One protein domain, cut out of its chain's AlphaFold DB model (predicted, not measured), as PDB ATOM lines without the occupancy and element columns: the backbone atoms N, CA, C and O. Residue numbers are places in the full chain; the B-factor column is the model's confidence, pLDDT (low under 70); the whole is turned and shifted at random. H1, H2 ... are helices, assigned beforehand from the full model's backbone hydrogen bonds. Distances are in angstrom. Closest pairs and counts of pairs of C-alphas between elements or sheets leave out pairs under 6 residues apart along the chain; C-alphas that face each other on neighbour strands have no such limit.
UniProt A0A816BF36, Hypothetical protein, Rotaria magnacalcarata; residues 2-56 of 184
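What this domain is: This is residues 2 to 56 of the 184 residues of the protein "Hypothetical protein" of Rotaria magnacalcarata (UniProt A0A816BF36). This is a loose, open arrangement built on one long helix, H3, with two short helices, H2 and then H1, placed one after the other at its first end. From the other end of H3 a long link folds back and leads to H4, which sticks out on its own with residues 45 to 56 and packs on no other helix. The 55 printed residues include four named helices, in the order H1, H2, H3, H4, and no named strand; the class is all helix. The whole is loose, with a radius of gyration of the C-alphas of 13.1 A, and spans 30 by 30 by 21 A.

Where its parts are: Find C-alpha 18 at (-6.432, 31.818, 37.336); from there H3, residues 18 to 34, runs 24.3 A to C-alpha 34 at (17.485, 35.006, 40.485). Just before it look for H2, residues 12 to 16, which measures 7.8 A from first to last C-alpha. H1, residues 2 to 7, opens the printed part at C-alpha 2, (-3.352, 30.837, 54.711), and is 8.7 A long. H4, residues 47 to 55, runs 12.0 A and ends at C-alpha 55, (-5.214, 51.608, 32.768).

How they stand to each other: Start at H3, which touches no helix. H2 is close to it but not clearly touching; look at the C-alphas of Leu 14 and Phe 20, the closest of the two elements, 7.0 A apart. One step further, H1 and H2 are also close but not clearly touching, and the closest C-alphas, those of Cys 5 and Phe 12, are 6.4 A apart. H1 and H3 are apart. H4 is apart from H1, from H2 and from H3. In the backbone, every O i to N i+4 pair of H1, H3 and H4 is within hydrogen-bond range, while in H2 0 of 1 such pairs and 2 of 2 O i to N i+3 pairs are.

The domain as a whole: Look at the two C-alphas farthest apart, those of Val 2 and Ser 56, the first and last printed residues: they are 32.6 A apart. The printed part has no cut. The links H1 to H2 and H2 to H3 are tight, with 4 residues and 1 residue, and H3 to H4 is a long link of 12 residues, 35 to 46. Besides residues 45 to 56, residues 16 to 23, of which 18 to 23 belong to H3, and residues 32 to 37, of which 32 to 34 belong to H3, stand free. The mean pLDDT of the printed part is 80.2; in the B-factor column you will find values under 70 at residue 2 and at residues 54 to 56, where the model's confidence is low.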
ATOM      1  N   VAL A   2      -2.439  30.646  53.556       68.94
ATOM      2  CA  VAL A   2      -3.352  30.837  54.711       68.94
ATOM      3  C   VAL A   2      -2.994  32.082  55.535       68.94
ATOM      4  O   VAL A   2      -3.874  32.856  55.885       68.94
ATOM      5  N   VAL A   3      -1.698  32.311  55.763       75.00
ATOM      6  CA  VAL A   3      -1.193  33.489  56.487       75.00
ATOM      7  C   VAL A   3      -1.472  34.799  55.736       75.00
ATOM      8  O   VAL A   3      -1.940  35.742  56.351       75.00
ATOM      9  N   GLY A   4      -1.267  34.847  54.414       73.38
ATOM     10  CA  GLY A   4      -1.532  36.054  53.614       73.38
ATOM     11  C   GLY A   4      -3.020  36.407  53.567       73.38
ATOM     12  O   GLY A   4      -3.394  37.537  53.842       73.38
ATOM     13  N   CYS A   5      -3.898  35.422  53.342       78.00
ATOM     14  CA  CYS A   5      -5.343  35.674  53.360       78.00
ATOM     15  C   CYS A   5      -5.845  36.168  54.729       78.00
ATOM     16  O   CYS A   5      -6.764  36.978  54.777       78.00
ATOM     17  N   ALA A   6      -5.238  35.699  55.823       77.38
ATOM     18  CA  ALA A   6      -5.595  36.111  57.178       77.38
ATOM     19  C   ALA A   6      -5.054  37.501  57.554       77.38
ATOM     20  O   ALA A   6      -5.735  38.233  58.263       77.38
ATOM     21  N   LEU A   7      -3.849  37.859  57.101       81.12
ATOM     22  CA  LEU A   7      -3.243  39.163  57.388       81.12
ATOM     23  C   LEU A   7      -3.866  40.285  56.549       81.12
ATOM     24  O   LEU A   7      -4.123  41.363  57.078       81.12
ATOM     25  N   ASP A   8      -4.184  40.004  55.285       84.56
ATOM     26  CA  ASP A   8      -4.663  41.010  54.330       84.56
ATOM     27  C   ASP A   8      -6.198  41.018  54.181       84.56
ATOM     28  O   ASP A   8      -6.741  41.689  53.303       84.56
ATOM     29  N   ASN A   9      -6.920  40.263  55.023       82.94
ATOM     30  CA  ASN A   9      -8.380  40.087  54.963       82.94
ATOM     31  C   ASN A   9      -8.904  39.688  53.567       82.94
ATOM     32  O   ASN A   9      -9.985  40.103  53.139       82.94
ATOM     33  N   LEU A  10      -8.146  38.865  52.842       78.44
ATOM     34  CA  LEU A  10      -8.509  38.416  51.500       78.44
ATOM     35  C   LEU A  10      -9.406  37.179  51.560       78.44
ATOM     36  O   LEU A  10      -9.219  36.274  52.375       78.44
ATOM     37  N   GLN A  11     -10.361  37.092  50.632       85.38
ATOM     38  CA  GLN A  11     -11.187  35.896  50.486       85.38
ATOM     39  C   GLN A  11     -10.332  34.695  50.062       85.38
ATOM     40  O   GLN A  11      -9.554  34.782  49.114       85.38
ATOM     41  N   PHE A  12     -10.543  33.535  50.690       80.81
ATOM     42  CA  PHE A  12      -9.830  32.299  50.335       80.81
ATOM     43  C   PHE A  12     -10.030  31.870  48.872       80.81
ATOM     44  O   PHE A  12      -9.170  31.194  48.310       80.81
ATOM     45  N   ALA A  13     -11.130  32.290  48.239       80.25
ATOM     46  CA  ALA A  13     -11.397  32.044  46.823       80.25
ATOM     47  C   ALA A  13     -10.365  32.705  45.886       80.25
ATOM     48  O   ALA A  13     -10.120  32.187  44.798       80.25
ATOM     49  N   LEU A  14      -9.701  33.788  46.313       75.44
ATOM     50  CA  LEU A  14      -8.674  34.481  45.526       75.44
ATOM     51  C   LEU A  14      -7.530  33.541  45.116       75.44
ATOM     52  O   LEU A  14      -7.054  33.589  43.985       75.44
ATOM     53  N   ALA A  15      -7.144  32.630  46.012       77.81
ATOM     54  CA  ALA A  15      -6.095  31.644  45.772       77.81
ATOM     55  C   ALA A  15      -6.420  30.642  44.649       77.81
ATOM     56  O   ALA A  15      -5.523  29.970  44.137       77.81
ATOM     57  N   GLN A  16      -7.697  30.513  44.290       81.31
ATOM     58  CA  GLN A  16      -8.166  29.623  43.228       81.31
ATOM     59  C   GLN A  16      -8.284  30.341  41.876       81.31
ATOM     60  O   GLN A  16      -8.432  29.678  40.852       81.31
ATOM     61  N   GLY A  17      -8.191  31.676  41.852       79.69
ATOM     62  CA  GLY A  17      -8.293  32.465  40.629       79.69
ATOM     63  C   GLY A  17      -7.139  32.191  39.663       79.69
ATOM     64  O   GLY A  17      -5.978  32.111  40.065       79.69
ATOM     65  N   ASN A  18      -7.442  32.092  38.365       80.06
ATOM     66  CA  ASN A  18      -6.432  31.818  37.336       80.06
ATOM     67  C   ASN A  18      -5.315  32.873  37.305       80.06
ATOM     68  O   ASN A  18      -4.150  32.499  37.204       80.06
ATOM     69  N   GLY A  19      -5.640  34.159  37.480       79.31
ATOM     70  CA  GLY A  19      -4.633  35.228  37.535       79.31
ATOM     71  C   GLY A  19      -3.636  35.048  38.685       79.31
ATOM     72  O   GLY A  19      -2.430  35.141  38.482       79.31
ATOM     73  N   PHE A  20      -4.123  34.680  39.875       84.44
ATOM     74  CA  PHE A  20      -3.257  34.384  41.020       84.44
ATOM     75  C   PHE A  20      -2.379  33.149  40.771       84.44
ATOM     76  O   PHE A  20      -1.208  33.132  41.145       84.44
ATOM     77  N   ARG A  21      -2.917  32.115  40.106       82.75
ATOM     78  CA  ARG A  21      -2.151  30.909  39.750       82.75
ATOM     79  C   ARG A  21      -1.025  31.210  38.762       82.75
ATOM     80  O   ARG A  21       0.066  30.682  38.949       82.75
ATOM     81  N   ILE A  22      -1.283  32.037  37.749       83.69
ATOM     82  CA  ILE A  22      -0.273  32.465  36.766       83.69
ATOM     83  C   ILE A  22       0.834  33.247  37.477       83.69
ATOM     84  O   ILE A  22       1.989  32.836  37.428       83.69
ATOM     85  N   LEU A  23       0.470  34.264  38.265       85.06
ATOM     86  CA  LEU A  23       1.429  35.052  39.042       85.06
ATOM     87  C   LEU A  23       2.292  34.177  39.969       85.06
ATOM     88  O   LEU A  23       3.503  34.357  40.060       85.06
ATOM     89  N   ALA A  24       1.689  33.198  40.648       87.88
ATOM     90  CA  ALA A  24       2.421  32.282  41.520       87.88
ATOM     91  C   ALA A  24       3.423  31.397  40.753       87.88
ATOM     92  O   ALA A  24       4.480  31.050  41.288       87.88
ATOM     93  N   VAL A  25       3.104  31.018  39.512       88.00
ATOM     94  CA  VAL A  25       4.027  30.297  38.626       88.00
ATOM     95  C   VAL A  25       5.173  31.209  38.192       88.00
ATOM     96  O   VAL A  25       6.328  30.791  38.292       88.00
ATOM     97  N   ASP A  26       4.883  32.448  37.805       87.00
ATOM     98  CA  ASP A  26       5.893  33.414  37.362       87.00
ATOM     99  C   ASP A  26       6.879  33.756  38.481       87.00
ATOM    100  O   ASP A  26       8.092  33.669  38.290       87.00
ATOM    101  N   LEU A  27       6.384  34.011  39.696       85.81
ATOM    102  CA  LEU A  27       7.229  34.245  40.873       85.81
ATOM    103  C   LEU A  27       8.113  33.035  41.200       85.81
ATOM    104  O   LEU A  27       9.271  33.184  41.594       85.81
ATOM    105  N   ARG A  28       7.605  31.813  41.003       85.69
ATOM    106  CA  ARG A  28       8.397  30.589  41.179       85.69
ATOM    107  C   ARG A  28       9.499  30.464  40.124       85.69
ATOM    108  O   ARG A  28      10.584  29.973  40.445       85.69
ATOM    109  N   ILE A  29       9.228  30.845  38.877       86.12
ATOM    110  CA  ILE A  29      10.223  30.846  37.796       86.12
ATOM    111  C   ILE A  29      11.288  31.909  38.076       86.12
ATOM    112  O   ILE A  29      12.475  31.581  38.063       86.12
ATOM    113  N   ALA A  30      10.877  33.130  38.421       82.50
ATOM    114  CA  ALA A  30      11.775  34.223  38.785       82.50
ATOM    115  C   ALA A  30      12.684  33.836  39.962       82.50
ATOM    116  O   ALA A  30      13.904  33.979  39.878       82.50
ATOM    117  N   GLY A  31      12.126  33.219  41.010       82.62
ATOM    118  CA  GLY A  31      12.901  32.726  42.152       82.62
ATOM    119  C   GLY A  31      13.920  31.634  41.799       82.62
ATOM    120  O   GLY A  31      14.966  31.540  42.438       82.62
ATOM    121  N   ARG A  32      13.677  30.821  40.758       84.31
ATOM    122  CA  ARG A  32      14.675  29.857  40.252       84.31
ATOM    123  C   ARG A  32      15.814  30.529  39.492       84.31
ATOM    124  O   ARG A  32      16.926  30.017  39.531       84.31
ATOM    125  N   GLN A  33      15.527  31.611  38.776       84.62
ATOM    126  CA  GLN A  33      16.506  32.310  37.944       84.62
ATOM    127  C   GLN A  33      17.391  33.250  38.762       84.62
ATOM    128  O   GLN A  33      18.596  33.302  38.541       84.62
ATOM    129  N   LEU A  34      16.799  33.970  39.716       81.62
ATOM    130  CA  LEU A  34      17.485  35.006  40.485       81.62
ATOM    131  C   LEU A  34      17.989  34.512  41.855       81.62
ATOM    132  O   LEU A  34      18.804  35.174  42.495       81.62
ATOM    133  N   GLY A  35      17.546  33.331  42.299       80.44
ATOM    134  CA  GLY A  35      17.920  32.744  43.586       80.44
ATOM    135  C   GLY A  35      17.114  33.291  44.770       80.44
ATOM    136  O   GLY A  35      16.193  34.086  44.619       80.44
ATOM    137  N   SER A  36      17.445  32.835  45.982       76.62
ATOM    138  CA  SER A  36      16.661  33.100  47.202       76.62
ATOM    139  C   SER A  36      16.969  34.427  47.908       76.62
ATOM    140  O   SER A  36      16.364  34.701  48.938       76.62
ATOM    141  N   ASN A  37      17.913  35.224  47.396       80.00
ATOM    142  CA  ASN A  37      18.414  36.446  48.045       80.00
ATOM    143  C   ASN A  37      17.932  37.747  47.378       80.00
ATOM    144  O   ASN A  37      18.530  38.800  47.585       80.00
ATOM    145  N   VAL A  38      16.874  37.684  46.571       79.81
ATOM    146  CA  VAL A  38      16.283  38.877  45.955       79.81
ATOM    147  C   VAL A  38      15.254  39.482  46.896       79.81
ATOM    148  O   VAL A  38      14.426  38.757  47.455       79.81
ATOM    149  N   SER A  39      15.298  40.803  47.061       82.50
ATOM    150  CA  SER A  39      14.262  41.516  47.798       82.50
ATOM    151  C   SER A  39      12.929  41.407  47.063       82.50
ATOM    152  O   SER A  39      12.859  41.582  45.847       82.50
ATOM    153  N   VAL A  40      11.855  41.143  47.801       79.06
ATOM    154  CA  VAL A  40      10.500  41.105  47.231       79.06
ATOM    155  C   VAL A  40      10.102  42.481  46.696       79.06
ATOM    156  O   VAL A  40       9.451  42.556  45.657       79.06
ATOM    157  N   ASP A  41      10.564  43.549  47.346       81.44
ATOM    158  CA  ASP A  41      10.291  44.936  46.952       81.44
ATOM    159  C   ASP A  41      10.977  45.326  45.631       81.44
ATOM    160  O   ASP A  41      10.529  46.247  44.957       81.44
ATOM    161  N   ASP A  42      12.025  44.598  45.225       79.94
ATOM    162  CA  ASP A  42      12.694  44.798  43.932       79.94
ATOM    163  C   ASP A  42      11.990  44.038  42.790       79.94
ATOM    164  O   ASP A  42      12.264  44.279  41.613       79.94
ATOM    165  N   ILE A  43      11.106  43.087  43.124       80.12
ATOM    166  CA  ILE A  43      10.370  42.248  42.163       80.12
ATOM    167  C   ILE A  43       8.935  42.748  41.983       80.12
ATOM    168  O   ILE A  43       8.413  42.749  40.868       80.12
ATOM    169  N   LEU A  44       8.266  43.111  43.079       83.50
ATOM    170  CA  LEU A  44       6.882  43.563  43.044       83.50
ATOM    171  C   LEU A  44       6.818  45.047  42.688       83.50
ATOM    172  O   LEU A  44       7.498  45.880  43.275       83.50
ATOM    173  N   VAL A  45       5.961  45.372  41.727       83.38
ATOM    174  CA  VAL A  45       5.716  46.755  41.317       83.38
ATOM    175  C   VAL A  45       4.768  47.436  42.302       83.38
ATOM    176  O   VAL A  45       3.830  46.811  42.799       83.38
ATOM    177  N   ASP A  46       4.992  48.729  42.551       85.88
ATOM    178  CA  ASP A  46       4.100  49.546  43.378       85.88
ATOM    179  C   ASP A  46       2.651  49.506  42.842       85.88
ATOM    180  O   ASP A  46       2.453  49.505  41.618       85.88
ATOM    181  N   PRO A  47       1.623  49.503  43.717       80.81
ATOM    182  CA  PRO A  47       0.223  49.480  43.299       80.81
ATOM    183  C   PRO A  47      -0.148  50.569  42.290       80.81
ATOM    184  O   PRO A  47      -0.973  50.320  41.413       80.81
ATOM    185  N   THR A  48       0.470  51.748  42.371       81.56
ATOM    186  CA  THR A  48       0.242  52.857  41.436       81.56
ATOM    187  C   THR A  48       0.686  52.475  40.030       81.56
ATOM    188  O   THR A  48      -0.074  52.640  39.085       81.56
ATOM    189  N   THR A  49       1.858  51.852  39.891       82.88
ATOM    190  CA  THR A  49       2.373  51.375  38.601       82.88
ATOM    191  C   THR A  49       1.518  50.245  38.030       82.88
ATOM    192  O   THR A  49       1.302  50.189  36.821       82.88
ATOM    193  N   ILE A  50       0.996  49.352  38.879       79.94
ATOM    194  CA  ILE A  50       0.059  48.299  38.450       79.94
ATOM    195  C   ILE A  50      -1.230  48.928  37.917       79.94
ATOM    196  O   ILE A  50      -1.728  48.502  36.878       79.94
ATOM    197  N   ILE A  51      -1.766  49.934  38.613       75.44
ATOM    198  CA  ILE A  51      -2.960  50.666  38.181       75.44
ATOM    199  C   ILE A  51      -2.681  51.387  36.865       75.44
ATOM    200  O   ILE A  51      -3.449  51.219  35.924       75.44
ATOM    201  N   ASP A  52      -1.575  52.116  36.756       77.31
ATOM    202  CA  ASP A  52      -1.205  52.835  35.536       77.31
ATOM    203  C   ASP A  52      -1.023  51.881  34.355       77.31
ATOM    204  O   ASP A  52      -1.503  52.168  33.262       77.31
ATOM    205  N   HIS A  53      -0.423  50.708  34.569       74.69
ATOM    206  CA  HIS A  53      -0.274  49.692  33.531       74.69
ATOM    207  C   HIS A  53      -1.607  49.015  33.168       74.69
ATOM    208  O   HIS A  53      -1.888  48.762  31.999       74.69
ATOM    209  N   ALA A  54      -2.467  48.753  34.154       66.75
ATOM    210  CA  ALA A  54      -3.804  48.208  33.924       66.75
ATOM    211  C   ALA A  54      -4.736  49.216  33.225       66.75
ATOM    212  O   ALA A  54      -5.681  48.818  32.542       66.75
ATOM    213  N   LEU A  55      -4.486  50.515  33.409       64.94
ATOM    214  CA  LEU A  55      -5.214  51.608  32.768       64.94
ATOM    215  C   LEU A  55      -4.585  52.041  31.439       64.94
ATOM    216  O   LEU A  55      -5.300  52.609  30.608       64.94
ATOM    217  N   SER A  56      -3.300  51.751  31.201       61.09
ATOM    218  CA  SER A  56      -2.662  51.905  29.896       61.09
ATOM    219  C   SER A  56      -3.228  50.848  28.952       61.09
ATOM    220  O   SER A  56      -2.752  49.718  28.875       61.09
TER     221      SER A  56